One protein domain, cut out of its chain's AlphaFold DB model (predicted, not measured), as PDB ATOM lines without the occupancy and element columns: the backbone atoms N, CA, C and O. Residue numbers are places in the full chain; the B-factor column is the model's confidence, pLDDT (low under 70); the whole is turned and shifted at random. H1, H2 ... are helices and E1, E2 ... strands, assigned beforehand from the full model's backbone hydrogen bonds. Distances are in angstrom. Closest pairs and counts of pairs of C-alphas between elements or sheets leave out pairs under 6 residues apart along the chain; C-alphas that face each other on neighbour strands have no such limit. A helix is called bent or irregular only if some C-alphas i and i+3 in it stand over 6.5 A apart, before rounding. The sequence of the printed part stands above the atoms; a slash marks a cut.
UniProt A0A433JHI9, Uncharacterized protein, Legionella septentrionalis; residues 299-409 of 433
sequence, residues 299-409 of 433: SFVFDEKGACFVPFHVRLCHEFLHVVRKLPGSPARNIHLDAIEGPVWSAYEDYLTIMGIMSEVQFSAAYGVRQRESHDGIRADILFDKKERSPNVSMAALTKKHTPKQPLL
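Overview. This is residues 299 to 409 of the 433 residues of an uncharacterized protein of Legionella septentrionalis (UniProt A0A433JHI9). A short two-stranded hairpin, E1 and E2, lies between two sets of helices: H1, with H2 and H3 beside parts of it, on one side, and the short H4 and H5, which have no contact with any helix, on the other. H5 packs on the hairpin near its turn, a long unnamed stretch, residues 327 to 347, leads from H1 to H2, and residues 384 to 394 stick out at the far end. The printed part has 111 residues with two named strands and five named helices, in the order E1, E2, H1, H2, H3, H4, H5; the sheet, E1 - E2, is antiparallel. The class is mostly helix, though under half of the residues, 52 of 111, are in named elements. The whole is compact, with a radius of gyration of the C-alphas of 15.3 A, and elongated in outline, spanning 50 by 31 by 20 A.

Along the chain. E1 is residues 299 to 303, 13.3 A from first to last C-alpha, and begins at C-alpha 299, (-20.573, 16.310, -28.706). E2, residues 306 to 310, measures 13.1 A. H1, residues 312 to 326, is the longest helix at 21.3 A and ends at C-alpha 326, (0.560, 28.464, -29.746). H2 is residues 348 to 355, 10.2 A long. H3, residues 361 to 367, is also 10.2 A long and is only just irregular: C-alphas 363 and 366 are 6.8 A apart. H4 is residues 381 to 384, 5.0 A long. H5, residues 395 to 402, is 10.4 A long and ends at C-alpha 402, (-19.610, 11.875, -17.013).

Arrangement. E1 and E2 form a hairpin over a tight link, antiparallel with 149 degrees between their directions. N 301 and O 308, 2.9 A apart, and N 310 and O 299, 2.7 A apart, are within hydrogen-bond range. Residues 299 to 300 of E1 also pair antiparallel with residues 378 to 379. The closest C-alphas of E1 and H5 are those of Phe 302 and Thr 399, 5.1 A apart; those of E2 and H5 are of Gly 306 and Thr 399, 6.6 A apart. E1 and H4 are near each other, with 6 pairs of C-alphas within 10 A. H1 follows E2 over a tight link. H1 touches H2 with its residues 318 to 322 alone, at a steep tilt of 46 degrees, opposite ways; the closest C-alphas are those of Leu 321 and Thr 353, 6.3 A apart. H1 and H3 only just touch, with 3 pairs of C-alphas within 8 A, through residues 314 to 317 of H1 alone; the closest C-alphas, of Val 314 and Ser 364, are 5.8 A apart. H2 and H3 are close but not clearly touching, Ile 354 and Val 361 having the closest C-alphas at 6.4 A. H4 and H5 are apart. In H1, H2 and H5 every O i to N i+4 pair is within hydrogen-bond range; in H3 it is 1 of 3, beside 2 of 4 O i to N i+3 pairs, and H4 is too short for an O i to N i+4 pair.

Size, cuts and confidence. The C-alphas of Pro 328 and Pro 391 are the two farthest apart, at 51.1 A. Without residues 384 to 394, which stand free, the body spans 41 by 31 by 20 A. The printed part has no cut. The links from H1 to H2, 21 residues, and from H3 to H4, 13 residues, are long. The mean pLDDT of the printed part is 70.2, and 50 residues are under 70, among them residues 326 to 348, 373 to 383 and 402 to 409.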
ATOM      1  N   SER A 299     -20.711  16.936 -30.027       76.12
ATOM      2  CA  SER A 299     -20.573  16.310 -28.706       76.12
ATOM      3  C   SER A 299     -21.623  16.834 -27.738       76.12
ATOM      4  O   SER A 299     -22.190  17.897 -27.956       76.12
ATOM      5  N   PHE A 300     -21.849  16.120 -26.642       73.81
ATOM      6  CA  PHE A 300     -22.562  16.638 -25.484       73.81
ATOM      7  C   PHE A 300     -21.600  16.927 -24.350       73.81
ATOM      8  O   PHE A 300     -20.690  16.144 -24.081       73.81
ATOM      9  N   VAL A 301     -21.857  18.023 -23.657       72.69
ATOM     10  CA  VAL A 301     -21.271  18.305 -22.352       72.69
ATOM     11  C   VAL A 301     -22.360  18.195 -21.303       72.69
ATOM     12  O   VAL A 301     -23.523  18.503 -21.570       72.69
ATOM     13  N   PHE A 302     -21.982  17.684 -20.137       70.56
ATOM     14  CA  PHE A 302     -22.889  17.450 -19.025       70.56
ATOM     15  C   PHE A 302     -22.432  18.259 -17.819       70.56
ATOM     16  O   PHE A 302     -21.335  18.049 -17.305       70.56
ATOM     17  N   ASP A 303     -23.305  19.143 -17.360       66.81
ATOM     18  CA  ASP A 303     -23.112  19.980 -16.180       66.81
ATOM     19  C   ASP A 303     -24.279  19.776 -15.195       66.81
ATOM     20  O   ASP A 303     -25.212  19.001 -15.444       66.81
ATOM     21  N   GLU A 304     -24.251  20.482 -14.066       65.25
ATOM     22  CA  GLU A 304     -25.325  20.439 -13.063       65.25
ATOM     23  C   GLU A 304     -26.688  20.900 -13.615       65.25
ATOM     24  O   GLU A 304     -27.739  20.529 -13.089       65.25
ATOM     25  N   LYS A 305     -26.686  21.663 -14.718       67.56
ATOM     26  CA  LYS A 305     -27.876  22.147 -15.433       67.56
ATOM     27  C   LYS A 305     -28.370  21.146 -16.489       67.56
ATOM     28  O   LYS A 305     -29.400  21.381 -17.121       67.56
ATOM     29  N   GLY A 306     -27.676  20.024 -16.704       72.62
ATOM     30  CA  GLY A 306     -28.073  18.934 -17.598       72.62
ATOM     31  C   GLY A 306     -27.149  18.750 -18.805       72.62
ATOM     32  O   GLY A 306     -25.951  18.993 -18.737       72.62
ATOM     33  N   ALA A 307     -27.706  18.276 -19.921       79.25
ATOM     34  CA  ALA A 307     -26.957  18.055 -21.157       79.25
ATOM     35  C   ALA A 307     -27.009  19.291 -22.067       79.25
ATOM     36  O   ALA A 307     -28.072  19.881 -22.250       79.25
ATOM     37  N   CYS A 308     -25.882  19.625 -22.689       85.06
ATOM     38  CA  CYS A 308     -25.757  20.674 -23.693       85.06
ATOM     39  C   CYS A 308     -25.065  20.112 -24.935       85.06
ATOM     40  O   CYS A 308     -24.018  19.474 -24.834       85.06
ATOM     41  N   PHE A 309     -25.629  20.344 -26.115       86.88
ATOM     42  CA  PHE A 309     -25.041  19.938 -27.384       86.88
ATOM     43  C   PHE A 309     -24.052  20.987 -27.884       86.88
ATOM     44  O   PHE A 309     -24.406  22.152 -28.050       86.88
ATOM     45  N   VAL A 310     -22.833  20.552 -28.187       85.25
ATOM     46  CA  VAL A 310     -21.763  21.352 -28.780       85.25
ATOM     47  C   VAL A 310     -21.564  20.911 -30.234       85.25
ATOM     48  O   VAL A 310     -21.065  19.806 -30.490       85.25
ATOM     49  N   PRO A 311     -21.941  21.746 -31.212       87.00
ATOM     50  CA  PRO A 311     -21.775  21.430 -32.625       87.00
ATOM     51  C   PRO A 311     -20.297  21.434 -33.046       87.00
ATOM     52  O   PRO A 311     -19.445  22.087 -32.439       87.00
ATOM     53  N   PHE A 312     -19.987  20.720 -34.133       83.75
ATOM     54  CA  PHE A 312     -18.613  20.568 -34.626       83.75
ATOM     55  C   PHE A 312     -17.909  21.901 -34.914       83.75
ATOM     56  O   PHE A 312     -16.717  22.014 -34.649       83.75
ATOM     57  N   HIS A 313     -18.614  22.915 -35.424       86.19
ATOM     58  CA  HIS A 313     -17.983  24.203 -35.729       86.19
ATOM     59  C   HIS A 313     -17.466  24.911 -34.461       86.19
ATOM     60  O   HIS A 313     -16.374  25.463 -34.515       86.19
ATOM     61  N   VAL A 314     -18.170  24.837 -33.315       85.94
ATOM     62  CA  VAL A 314     -17.697  25.424 -32.042       85.94
ATOM     63  C   VAL A 314     -16.432  24.709 -31.599       85.94
ATOM     64  O   VAL A 314     -15.447  25.354 -31.250       85.94
ATOM     65  N   ARG A 315     -16.430  23.373 -31.688       81.44
ATOM     66  CA  ARG A 315     -15.239  22.569 -31.391       81.44
ATOM     67  C   ARG A 315     -14.079  22.942 -32.303       81.44
ATOM     68  O   ARG A 315     -12.961  23.079 -31.840       81.44
ATOM     69  N   LEU A 316     -14.334  23.150 -33.590       84.00
ATOM     70  CA  LEU A 316     -13.280  23.525 -34.522       84.00
ATOM     71  C   LEU A 316     -12.734  24.938 -34.245       84.00
ATOM     72  O   LEU A 316     -11.525  25.137 -34.306       84.00
ATOM     73  N   CYS A 317     -13.589  25.899 -33.878       85.75
ATOM     74  CA  CYS A 317     -13.142  27.212 -33.406       85.75
ATOM     75  C   CYS A 317     -12.291  27.093 -32.135       85.75
ATOM     76  O   CYS A 317     -11.238  27.718 -32.064       85.75
ATOM     77  N   HIS A 318     -12.690  26.251 -31.178       83.19
ATOM     78  CA  HIS A 318     -11.895  25.943 -29.985       83.19
ATOM     79  C   HIS A 318     -10.487  25.433 -30.352       83.19
ATOM     80  O   HIS A 318      -9.490  25.946 -29.849       83.19
ATOM     81  N   GLU A 319     -10.370  24.507 -31.304       78.12
ATOM     82  CA  GLU A 319      -9.053  24.029 -31.752       78.12
ATOM     83  C   GLU A 319      -8.233  25.120 -32.457       78.12
ATOM     84  O   GLU A 319      -7.019  25.216 -32.274       78.12
ATOM     85  N   PHE A 320      -8.868  26.000 -33.237       81.81
ATOM     86  CA  PHE A 320      -8.162  27.133 -33.841       81.81
ATOM     87  C   PHE A 320      -7.682  28.157 -32.821       81.81
ATOM     88  O   PHE A 320      -6.630  28.764 -33.017       81.81
ATOM     89  N   LEU A 321      -8.400  28.323 -31.716       79.62
ATOM     90  CA  LEU A 321      -7.950  29.156 -30.613       79.62
ATOM     91  C   LEU A 321      -6.672  28.600 -29.976       79.62
ATOM     92  O   LEU A 321      -5.745  29.367 -29.716       79.62
ATOM     93  N   HIS A 322      -6.568  27.277 -29.816       75.44
ATOM     94  CA  HIS A 322      -5.309  26.646 -29.425       75.44
ATOM     95  C   HIS A 322      -4.189  26.897 -30.433       75.44
ATOM     96  O   HIS A 322      -3.053  27.137 -30.029       75.44
ATOM     97  N   VAL A 323      -4.475  26.843 -31.738       73.06
ATOM     98  CA  VAL A 323      -3.476  27.169 -32.770       73.06
ATOM     99  C   VAL A 323      -2.987  28.602 -32.580       73.06
ATOM    100  O   VAL A 323      -1.787  28.806 -32.422       73.06
ATOM    101  N   VAL A 324      -3.899  29.576 -32.513       73.69
ATOM    102  CA  VAL A 324      -3.563  30.999 -32.362       73.69
ATOM    103  C   VAL A 324      -2.730  31.261 -31.110       73.69
ATOM    104  O   VAL A 324      -1.724  31.965 -31.191       73.69
ATOM    105  N   ARG A 325      -3.084  30.655 -29.972       70.88
ATOM    106  CA  ARG A 325      -2.321  30.785 -28.718       70.88
ATOM    107  C   ARG A 325      -0.923  30.188 -28.781       70.88
ATOM    108  O   ARG A 325      -0.029  30.654 -28.083       70.88
ATOM    109  N   LYS A 326      -0.724  29.163 -29.608       67.44
ATOM    110  CA  LYS A 326       0.560  28.464 -29.746       67.44
ATOM    111  C   LYS A 326       1.475  29.093 -30.798       67.44
ATOM    112  O   LYS A 326       2.679  28.858 -30.730       67.44
ATOM    113  N   LEU A 327       0.952  29.911 -31.721       62.00
ATOM    114  CA  LEU A 327       1.747  30.606 -32.750       62.00
ATOM    115  C   LEU A 327       2.942  31.415 -32.198       62.00
ATOM    116  O   LEU A 327       3.989  31.392 -32.843       62.00
ATOM    117  N   PRO A 328       2.858  32.089 -31.031       59.25
ATOM    118  CA  PRO A 328       3.996  32.799 -30.444       59.25
ATOM    119  C   PRO A 328       5.115  31.896 -29.895       59.25
ATOM    120  O   PRO A 328       6.145  32.415 -29.475       59.25
ATOM    121  N   GLY A 329       4.947  30.565 -29.875       55.03
ATOM    122  CA  GLY A 329       5.952  29.643 -29.329       55.03
ATOM    123  C   GLY A 329       5.998  29.611 -27.798       55.03
ATOM    124  O   GLY A 329       7.021  29.296 -27.204       55.03
ATOM    125  N   SER A 330       4.901  29.955 -27.126       53.38
ATOM    126  CA  SER A 330       4.811  29.925 -25.662       53.38
ATOM    127  C   SER A 330       3.493  29.292 -25.218       53.38
ATOM    128  O   SER A 330       2.611  29.999 -24.730       53.38
ATOM    129  N   PRO A 331       3.310  27.969 -25.414       59.25
ATOM    130  CA  PRO A 331       2.122  27.284 -24.921       59.25
ATOM    131  C   PRO A 331       2.022  27.452 -23.403       59.25
ATOM    132  O   PRO A 331       2.998  27.210 -22.691       59.25
ATOM    133  N   ALA A 332       0.831  27.757 -22.887       55.81
ATOM    134  CA  ALA A 332       0.602  27.942 -21.452       55.81
ATOM    135  C   ALA A 332       0.644  26.627 -20.637       55.81
ATOM    136  O   ALA A 332       0.194  26.567 -19.497       55.81
ATOM    137  N   ARG A 333       1.204  25.553 -21.209       54.16
ATOM    138  CA  ARG A 333       1.281  24.206 -20.620       54.16
ATOM    139  C   ARG A 333       2.118  24.129 -19.341       54.16
ATOM    140  O   ARG A 333       1.968  23.163 -18.607       54.16
ATOM    141  N   ASN A 334       2.977  25.117 -19.089       54.38
ATOM    142  CA  ASN A 334       3.846  25.147 -17.910       54.38
ATOM    143  C   ASN A 334       3.300  26.032 -16.779       54.38
ATOM    144  O   ASN A 334       3.913  26.097 -15.715       54.38
ATOM    145  N   ILE A 335       2.164  26.707 -16.986       59.97
ATOM    146  CA  ILE A 335       1.502  27.471 -15.924       59.97
ATOM    147  C   ILE A 335       0.796  26.468 -15.014       59.97
ATOM    148  O   ILE A 335      -0.020  25.668 -15.476       59.97
ATOM    149  N   HIS A 336       1.178  26.466 -13.736       59.28
ATOM    150  CA  HIS A 336       0.578  25.585 -12.742       59.28
ATOM    151  C   HIS A 336      -0.855  26.028 -12.474       59.28
ATOM    152  O   HIS A 336      -1.100  27.201 -12.204       59.28
ATOM    153  N   LEU A 337      -1.774  25.072 -12.560       64.50
ATOM    154  CA  LEU A 337      -3.144  25.242 -12.103       64.50
ATOM    155  C   LEU A 337      -3.143  25.257 -10.576       64.50
ATOM    156  O   LEU A 337      -2.419  24.475  -9.951       64.50
ATOM    157  N   ASP A 338      -3.935  26.140  -9.981       61.88
ATOM    158  CA  ASP A 338      -4.079  26.173  -8.530       61.88
ATOM    159  C   ASP A 338      -4.922  24.987  -8.009       61.88
ATOM    160  O   ASP A 338      -5.377  24.119  -8.763       61.88
ATOM    161  N   ALA A 339      -5.114  24.917  -6.689       59.78
ATOM    162  CA  ALA A 339      -5.857  23.829  -6.053       59.78
ATOM    163  C   ALA A 339      -7.349  23.779  -6.449       59.78
ATOM    164  O   ALA A 339      -7.988  22.745  -6.249       59.78
ATOM    165  N   ILE A 340      -7.898  24.868  -6.996       61.50
ATOM    166  CA  ILE A 340      -9.294  24.986  -7.432       61.50
ATOM    167  C   ILE A 340      -9.414  24.601  -8.913       61.50
ATOM    168  O   ILE A 340     -10.347  23.895  -9.294       61.50
ATOM    169  N   GLU A 341      -8.463  25.020  -9.747       59.06
ATOM    170  CA  GLU A 341      -8.459  24.792 -11.193       59.06
ATOM    171  C   GLU A 341      -7.924  23.404 -11.585       59.06
ATOM    172  O   GLU A 341      -8.421  22.792 -12.532       59.06
ATOM    173  N   GLY A 342      -6.930  22.885 -10.856       59.31
ATOM    174  CA  GLY A 342      -6.256  21.610 -11.136       59.31
ATOM    175  C   GLY A 342      -7.158  20.364 -11.169       59.31
ATOM    176  O   GLY A 342      -6.894  19.464 -11.968       59.31
ATOM    177  N   PRO A 343      -8.228  20.275 -10.354       64.12
ATOM    178  CA  PRO A 343      -9.210  19.189 -10.441       64.12
ATOM    179  C   PRO A 343     -10.124  19.238 -11.678       64.12
ATOM    180  O   PRO A 343     -10.711  18.217 -12.036       64.12
ATOM    181  N   VAL A 344     -10.271  20.406 -12.312       59.78
ATOM    182  CA  VAL A 344     -11.242  20.656 -13.395       59.78
ATOM    183  C   VAL A 344     -10.568  20.707 -14.767       59.78
ATOM    184  O   VAL A 344     -11.139  20.266 -15.768       59.78
ATOM    185  N   TRP A 345      -9.341  21.226 -14.818       64.25
ATOM    186  CA  TRP A 345      -8.599  21.461 -16.050       64.25
ATOM    187  C   TRP A 345      -7.346  20.594 -16.116       64.25
ATOM    188  O   TRP A 345      -6.598  20.465 -15.155       64.25
ATOM    189  N   SER A 346      -7.076  20.025 -17.291       62.81
ATOM    190  CA  SER A 346      -5.833  19.293 -17.556       62.81
ATOM    191  C   SER A 346      -4.635  20.211 -17.801       62.81
ATOM    192  O   SER A 346      -3.494  19.806 -17.579       62.81
ATOM    193  N   ALA A 347      -4.881  21.426 -18.294       68.12
ATOM    194  CA  ALA A 347      -3.867  22.438 -18.555       68.12
ATOM    195  C   ALA A 347      -4.474  23.848 -18.512       68.12
ATOM    196  O   ALA A 347      -5.602  24.061 -18.954       68.12
ATOM    197  N   TYR A 348      -3.688  24.837 -18.077       67.62
ATOM    198  CA  TYR A 348      -4.100  26.249 -18.078       67.62
ATOM    199  C   TYR A 348      -4.422  26.781 -19.485       67.62
ATOM    200  O   TYR A 348      -5.286  27.634 -19.674       67.62
ATOM    201  N   GLU A 349      -3.783  26.215 -20.508       71.31
ATOM    202  CA  GLU A 349      -4.099  26.464 -21.920       71.31
ATOM    203  C   GLU A 349      -5.569  26.149 -22.269       71.31
ATOM    204  O   GLU A 349      -6.189  26.875 -23.052       71.31
ATOM    205  N   ASP A 350      -6.137  25.095 -21.679       70.38
ATOM    206  CA  ASP A 350      -7.519  24.666 -21.925       70.38
ATOM    207  C   ASP A 350      -8.497  25.617 -21.225       70.38
ATOM    208  O   ASP A 350      -9.469  26.071 -21.838       70.38
ATOM    209  N   TYR A 351      -8.172  26.020 -19.990       71.94
ATOM    210  CA  TYR A 351      -8.897  27.060 -19.262       71.94
ATOM    211  C   TYR A 351      -8.953  28.363 -20.066       71.94
ATOM    212  O   TYR A 351     -10.037  28.875 -20.345       71.94
ATOM    213  N   LEU A 352      -7.804  28.875 -20.527       70.81
ATOM    214  CA  LEU A 352      -7.768  30.097 -21.333       70.81
ATOM    215  C   LEU A 352      -8.582  29.946 -22.619       70.81
ATOM    216  O   LEU A 352      -9.223  30.904 -23.052       70.81
ATOM    217  N   THR A 353      -8.576  28.763 -23.229       74.88
ATOM    218  CA  THR A 353      -9.301  28.508 -24.478       74.88
ATOM    219  C   THR A 353     -10.811  28.503 -24.311       74.88
ATOM    220  O   THR A 353     -11.519  28.978 -25.204       74.88
ATOM    221  N   ILE A 354     -11.306  28.090 -23.149       71.50
ATOM    222  CA  ILE A 354     -12.740  28.073 -22.850       71.50
ATOM    223  C   ILE A 354     -13.213  29.370 -22.184       71.50
ATOM    224  O   ILE A 354     -14.306  29.834 -22.497       71.50
ATOM    225  N   MET A 355     -12.392  29.994 -21.337       67.56
ATOM    226  CA  MET A 355     -12.800  31.086 -20.438       67.56
ATOM    227  C   MET A 355     -12.099  32.426 -20.696       67.56
ATOM    228  O   MET A 355     -12.530  33.453 -20.179       67.56
ATOM    229  N   GLY A 356     -11.012  32.445 -21.468       64.31
ATOM    230  CA  GLY A 356     -10.185  33.638 -21.662       64.31
ATOM    231  C   GLY A 356     -10.833  34.760 -22.488       64.31
ATOM    232  O   GLY A 356     -11.947  34.646 -22.995       64.31
ATOM    233  N   ILE A 357     -10.078  35.850 -22.677       65.12
ATOM    234  CA  ILE A 357     -10.524  37.067 -23.390       65.12
ATOM    235  C   ILE A 357     -10.909  36.780 -24.842       65.12
ATOM    236  O   ILE A 357     -11.833  37.400 -25.353       65.12
ATOM    237  N   MET A 358     -10.217  35.854 -25.508       74.81
ATOM    238  CA  MET A 358     -10.660  35.279 -26.773       74.81
ATOM    239  C   MET A 358     -10.901  33.787 -26.582       74.81
ATOM    240  O   MET A 358      -9.957  33.003 -26.561       74.81
ATOM    241  N   SER A 359     -12.148  33.383 -26.415       78.94
ATOM    242  CA  SER A 359     -12.486  32.039 -25.957       78.94
ATOM    243  C   SER A 359     -13.653  31.448 -26.718       78.94
ATOM    244  O   SER A 359     -14.400  32.134 -27.414       78.94
ATOM    245  N   GLU A 360     -13.820  30.143 -26.570       84.00
ATOM    246  CA  GLU A 360     -14.924  29.403 -27.159       84.00
ATOM    247  C   GLU A 360     -16.297  30.013 -26.860       84.00
ATOM    248  O   GLU A 360     -17.161  29.987 -27.734       84.00
ATOM    249  N   VAL A 361     -16.492  30.606 -25.676       83.94
ATOM    250  CA  VAL A 361     -17.758  31.245 -25.270       83.94
ATOM    251  C   VAL A 361     -18.257  32.250 -26.313       83.94
ATOM    252  O   VAL A 361     -19.458  32.350 -26.569       83.94
ATOM    253  N   GLN A 362     -17.341  32.951 -26.983       84.88
ATOM    254  CA  GLN A 362     -17.669  33.940 -28.013       84.88
ATOM    255  C   GLN A 362     -18.213  33.316 -29.298       84.88
ATOM    256  O   GLN A 362     -18.937  33.978 -30.040       84.88
ATOM    257  N   PHE A 363     -17.869  32.056 -29.552       87.56
ATOM    258  CA  PHE A 363     -18.315  31.284 -30.707       87.56
ATOM    259  C   PHE A 363     -19.491  30.370 -30.362       87.56
ATOM    260  O   PHE A 363     -20.205  29.942 -31.259       87.56
ATOM    261  N   SER A 364     -19.714  30.061 -29.084       88.81
ATOM    262  CA  SER A 364     -20.685  29.058 -28.646       88.81
ATOM    263  C   SER A 364     -22.072  29.645 -28.341       88.81
ATOM    264  O   SER A 364     -23.092  29.014 -28.639       88.81
ATOM    265  N   ALA A 365     -22.137  30.890 -27.853       86.25
ATOM    266  CA  ALA A 365     -23.380  31.529 -27.413       86.25
ATOM    267  C   ALA A 365     -24.469  31.596 -28.504       86.25
ATOM    268  O   ALA A 365     -25.642  31.336 -28.232       86.25
ATOM    269  N   ALA A 366     -24.092  31.878 -29.758       88.75
ATOM    270  CA  ALA A 366     -25.033  31.961 -30.882       88.75
ATOM    271  C   ALA A 366     -25.751  30.630 -31.183       88.75
ATOM    272  O   ALA A 366     -26.825  30.622 -31.786       88.75
ATOM    273  N   TYR A 367     -25.182  29.510 -30.735       91.56
ATOM    274  CA  TYR A 367     -25.704  28.160 -30.940       91.56
ATOM    275  C   TYR A 367     -26.454  27.635 -29.706       91.56
ATOM    276  O   TYR A 367     -26.765  26.446 -29.629       91.56
ATOM    277  N   GLY A 368     -26.743  28.503 -28.726       89.25
ATOM    278  CA  GLY A 368     -27.372  28.116 -27.459       89.25
ATOM    279  C   GLY A 368     -26.508  27.169 -26.624       89.25
ATOM    280  O   GLY A 368     -27.037  26.436 -25.796       89.25
ATOM    281  N   VAL A 369     -25.199  27.138 -26.879       88.81
ATOM    282  CA  VAL A 369     -24.267  26.293 -26.139       88.81
ATOM    283  C   VAL A 369     -23.962  26.975 -24.814       88.81
ATOM    284  O   VAL A 369     -23.531  28.129 -24.788       88.81
ATOM    285  N   ARG A 370     -24.168  26.260 -23.710       84.19
ATOM    286  CA  ARG A 370     -23.754  26.731 -22.393       84.19
ATOM    287  C   ARG A 370     -22.236  26.779 -22.298       84.19
ATOM    288  O   ARG A 370     -21.530  25.954 -22.877       84.19
ATOM    289  N   GLN A 371     -21.745  27.750 -21.539       79.69
ATOM    290  CA  GLN A 371     -20.340  27.819 -21.170       79.69
ATOM    291  C   GLN A 371     -19.934  26.512 -20.490       79.69
ATOM    292  O   GLN A 371     -20.572  26.083 -19.531       79.69
ATOM    293  N   ARG A 372     -18.906  25.864 -21.038       71.25
ATOM    294  CA  ARG A 372     -18.404  24.604 -20.505       71.25
ATOM    295  C   ARG A 372     -17.600  24.876 -19.244       71.25
ATOM    296  O   ARG A 372     -16.777  25.784 -19.221       71.25
ATOM    297  N   GLU A 373     -17.811  24.048 -18.234       65.69
ATOM    298  CA  GLU A 373     -17.044  24.086 -16.986       65.69
ATOM    299  C   GLU A 373     -15.873  23.097 -17.006       65.69
ATOM    300  O   GLU A 373     -15.113  23.041 -16.057       65.69
ATOM    301  N   SER A 374     -15.713  22.311 -18.076       63.03
ATOM    302  CA  SER A 374     -14.576  21.406 -18.264       63.03
ATOM    303  C   SER A 374     -14.352  21.085 -19.744       63.03
ATOM    304  O   SER A 374     -15.183  21.387 -20.611       63.03
ATOM    305  N   HIS A 375     -13.215  20.456 -20.040       56.94
ATOM    306  CA  HIS A 375     -12.881  19.986 -21.384       56.94
ATOM    307  C   HIS A 375     -13.631  18.687 -21.760       56.94
ATOM    308  O   HIS A 375     -13.771  18.365 -22.945       56.94
ATOM    309  N   ASP A 376     -14.155  17.961 -20.767       54.91
ATOM    310  CA  ASP A 376     -14.757  16.644 -20.949       54.91
ATOM    311  C   ASP A 376     -16.154  16.720 -21.580       54.91
ATOM    312  O   ASP A 376     -17.076  17.387 -21.107       54.91
ATOM    313  N   GLY A 377     -16.321  15.992 -22.682       57.72
ATOM    314  CA  GLY A 377     -17.591  15.820 -23.374       57.72
ATOM    315  C   GLY A 377     -17.717  14.408 -23.932       57.72
ATOM    316  O   GLY A 377     -16.729  13.768 -24.294       57.72
ATOM    317  N   ILE A 378     -18.945  13.912 -24.022       62.31
ATOM    318  CA  ILE A 378     -19.243  12.622 -24.648       62.31
ATOM    319  C   ILE A 378     -19.610  12.861 -26.111       62.31
ATOM    320  O   ILE A 378     -20.205  13.879 -26.465       62.31
ATOM    321  N   ARG A 379     -19.294  11.910 -26.990       60.06
ATOM    322  CA  ARG A 379     -19.810  11.921 -28.361       60.06
ATOM    323  C   ARG A 379     -21.348  11.934 -28.376       60.06
ATOM    324  O   ARG A 379     -22.008  11.342 -27.524       60.06
ATOM    325  N   ALA A 380     -21.914  12.640 -29.358       59.41
ATOM    326  CA  ALA A 380     -23.361  12.832 -29.455       59.41
ATOM    327  C   ALA A 380     -24.163  11.555 -29.758       59.41
ATOM    328  O   ALA A 380     -25.361  11.473 -29.487       59.41
ATOM    329  N   ASP A 381     -23.492  10.545 -30.297       59.38
ATOM    330  CA  ASP A 381     -24.068   9.249 -30.630       59.38
ATOM    331  C   ASP A 381     -24.625   8.503 -29.413       59.38
ATOM    332  O   ASP A 381     -25.646   7.848 -29.562       59.38
ATOM    333  N   ILE A 382     -24.071   8.663 -28.206       64.81
ATOM    334  CA  ILE A 382     -24.568   7.943 -27.015       64.81
ATOM    335  C   ILE A 382     -26.021   8.312 -26.669       64.81
ATOM    336  O   ILE A 382     -26.803   7.456 -26.261       64.81
ATOM    337  N   LEU A 383     -26.416   9.578 -26.840       66.44
ATOM    338  CA  LEU A 383     -27.797  10.005 -26.573       66.44
ATOM    339  C   LEU A 383     -28.738   9.709 -27.748       66.44
ATOM    340  O   LEU A 383     -29.929   9.441 -27.549       66.44
ATOM    341  N   PHE A 384     -28.215   9.754 -28.973       70.25
ATOM    342  CA  PHE A 384     -29.011   9.551 -30.176       70.25
ATOM    343  C   PHE A 384     -29.145   8.078 -30.581       70.25
ATOM    344  O   PHE A 384     -30.151   7.728 -31.196       70.25
ATOM    345  N   ASP A 385     -28.249   7.183 -30.170       69.94
ATOM    346  CA  ASP A 385     -28.371   5.756 -30.466       69.94
ATOM    347  C   ASP A 385     -29.524   5.131 -29.672       69.94
ATOM    348  O   ASP A 385     -29.524   5.061 -28.443       69.94
ATOM    349  N   LYS A 386     -30.526   4.627 -30.397       74.06
ATOM    350  CA  LYS A 386     -31.689   3.941 -29.824       74.06
ATOM    351  C   LYS A 386     -31.299   2.737 -28.966       74.06
ATOM    352  O   LYS A 386     -32.029   2.428 -28.026       74.06
ATOM    353  N   LYS A 387     -30.179   2.072 -29.271       71.94
ATOM    354  CA  LYS A 387     -29.675   0.906 -28.528       71.94
ATOM    355  C   LYS A 387     -29.151   1.282 -27.143       71.94
ATOM    356  O   LYS A 387     -29.293   0.494 -26.215       71.94
ATOM    357  N   GLU A 388     -28.633   2.498 -26.992       67.44
ATOM    358  CA  GLU A 388     -28.092   3.023 -25.732       67.44
ATOM    359  C   GLU A 388     -29.195   3.575 -24.799       67.44
ATOM    360  O   GLU A 388     -28.985   3.800 -23.603       67.44
ATOM    361  N   ARG A 389     -30.428   3.750 -25.304       74.88
ATOM    362  CA  ARG A 389     -31.571   4.285 -24.539       74.88
ATOM    363  C   ARG A 389     -32.232   3.218 -23.664       74.88
ATOM    364  O   ARG A 389     -33.332   2.734 -23.939       74.88
ATOM    365  N   SER A 390     -31.581   2.888 -22.556       72.00
ATOM    366  CA  SER A 390     -32.135   1.990 -21.538       72.00
ATOM    367  C   SER A 390     -33.347   2.606 -20.808       72.00
ATOM    368  O   SER A 390     -33.355   3.806 -20.517       72.00
ATOM    369  N   PRO A 391     -34.375   1.807 -20.443       71.62
ATOM    370  CA  PRO A 391     -35.512   2.271 -19.642       71.62
ATOM    371  C   PRO A 391     -35.130   2.707 -18.219       71.62
ATOM    372  O   PRO A 391     -35.947   3.342 -17.557       71.62
ATOM    373  N   ASN A 392     -33.914   2.390 -17.765       79.50
ATOM    374  CA  ASN A 392     -33.433   2.696 -16.415       79.50
ATOM    375  C   ASN A 392     -32.373   3.808 -16.391       79.50
ATOM    376  O   ASN A 392     -31.945   4.222 -15.317       79.50
ATOM    377  N   VAL A 393     -31.937   4.292 -17.557       82.12
ATOM    378  CA  VAL A 393     -30.946   5.369 -17.664       82.12
ATOM    379  C   VAL A 393     -31.682   6.683 -17.898       82.12
ATOM    380  O   VAL A 393     -32.541   6.771 -18.774       82.12
ATOM    381  N   SER A 394     -31.364   7.704 -17.106       82.06
ATOM    382  CA  SER A 394     -31.839   9.083 -17.272       82.06
ATOM    383  C   SER A 394     -30.688   9.993 -17.701       82.06
ATOM    384  O   SER A 394     -29.519   9.622 -17.569       82.06
ATOM    385  N   MET A 395     -30.993  11.204 -18.180       78.19
ATOM    386  CA  MET A 395     -29.934  12.186 -18.453       78.19
ATOM    387  C   MET A 395     -29.151  12.517 -17.183       78.19
ATOM    388  O   MET A 395     -27.937  12.569 -17.247       78.19
ATOM    389  N   ALA A 396     -29.802  12.625 -16.019       77.81
ATOM    390  CA  ALA A 396     -29.122  12.842 -14.742       77.81
ATOM    391  C   ALA A 396     -28.159  11.696 -14.378       77.81
ATOM    392  O   ALA A 396     -27.098  11.941 -13.808       77.81
ATOM    393  N   ALA A 397     -28.500  10.446 -14.715       79.31
ATOM    394  CA  ALA A 397     -27.605   9.307 -14.509       79.31
ATOM    395  C   ALA A 397     -26.378   9.368 -15.435       79.31
ATOM    396  O   ALA A 397     -25.270   9.060 -14.996       79.31
ATOM    397  N   LEU A 398     -26.563   9.800 -16.688       74.75
ATOM    398  CA  LEU A 398     -25.457  10.048 -17.618       74.75
ATOM    399  C   LEU A 398     -24.600  11.235 -17.171       74.75
ATOM    400  O   LEU A 398     -23.386  11.082 -17.086       74.75
ATOM    401  N   THR A 399     -25.215  12.359 -16.793       71.75
ATOM    402  CA  THR A 399     -24.537  13.516 -16.195       71.75
ATOM    403  C   THR A 399     -23.677  13.061 -15.024       71.75
ATOM    404  O   THR A 399     -22.469  13.191 -15.077       71.75
ATOM    405  N   LYS A 400     -24.232  12.369 -14.023       72.44
ATOM    406  CA  LYS A 400     -23.452  11.901 -12.863       72.44
ATOM    407  C   LYS A 400     -22.278  10.976 -13.224       72.44
ATOM    408  O   LYS A 400     -21.284  10.944 -12.504       72.44
ATOM    409  N   LYS A 401     -22.399  10.186 -14.295       71.81
ATOM    410  CA  LYS A 401     -21.331   9.290 -14.763       71.81
ATOM    411  C   LYS A 401     -20.196  10.049 -15.460       71.81
ATOM    412  O   LYS A 401     -19.070   9.560 -15.448       71.81
ATOM    413  N   HIS A 402     -20.498  11.191 -16.073       66.19
ATOM    414  CA  HIS A 402     -19.610  11.875 -17.013       66.19
ATOM    415  C   HIS A 402     -19.270  13.325 -16.645       66.19
ATOM    416  O   HIS A 402     -18.399  13.908 -17.276       66.19
ATOM    417  N   THR A 403     -19.916  13.900 -15.634       61.97
ATOM    418  CA  THR A 403     -19.498  15.151 -15.006       61.97
ATOM    419  C   THR A 403     -18.222  14.876 -14.206       61.97
ATOM    420  O   THR A 403     -18.187  13.892 -13.454       61.97
ATOM    421  N   PRO A 404     -17.178  15.712 -14.347       56.19
ATOM    422  CA  PRO A 404     -15.966  15.599 -13.546       56.19
ATOM    423  C   PRO A 404     -16.311  15.557 -12.056       56.19
ATOM    424  O   PRO A 404     -17.179  16.293 -11.578       56.19
ATOM    425  N   LYS A 405     -15.661  14.671 -11.296       52.12
ATOM    426  CA  LYS A 405     -15.865  14.614  -9.846       52.12
ATOM    427  C   LYS A 405     -15.145  15.806  -9.195       52.12
ATOM    428  O   LYS A 405     -14.005  15.654  -8.782       52.12
ATOM    429  N   GLN A 406     -15.899  16.907  -9.080       45.38
ATOM    430  CA  GLN A 406     -15.737  18.154  -8.305       45.38
ATOM    431  C   GLN A 406     -15.408  19.433  -9.100       45.38
ATOM    432  O   GLN A 406     -14.283  19.592  -9.562       45.38
ATOM    433  N   PRO A 407     -16.327  20.416  -9.102       40.69
ATOM    434  CA  PRO A 407     -15.991  21.817  -8.899       40.69
ATOM    435  C   PRO A 407     -15.971  22.108  -7.384       40.69
ATOM    436  O   PRO A 407     -16.949  21.841  -6.682       40.69
ATOM    437  N   LEU A 408     -14.866  22.630  -6.843       33.16
ATOM    438  CA  LEU A 408     -14.887  23.208  -5.494       33.16
ATOM    439  C   LEU A 408     -15.677  24.521  -5.557       33.16
ATOM    440  O   LEU A 408     -15.314  25.450  -6.275       33.16
ATOM    441  N   LEU A 409     -16.792  24.567  -4.828       33.84
ATOM    442  CA  LEU A 409     -17.615  25.759  -4.644       33.84
ATOM    443  C   LEU A 409     -16.768  26.909  -4.074       33.84
ATOM    444  O   LEU A 409     -16.158  26.775  -3.016       33.84
TER     445      LEU A 409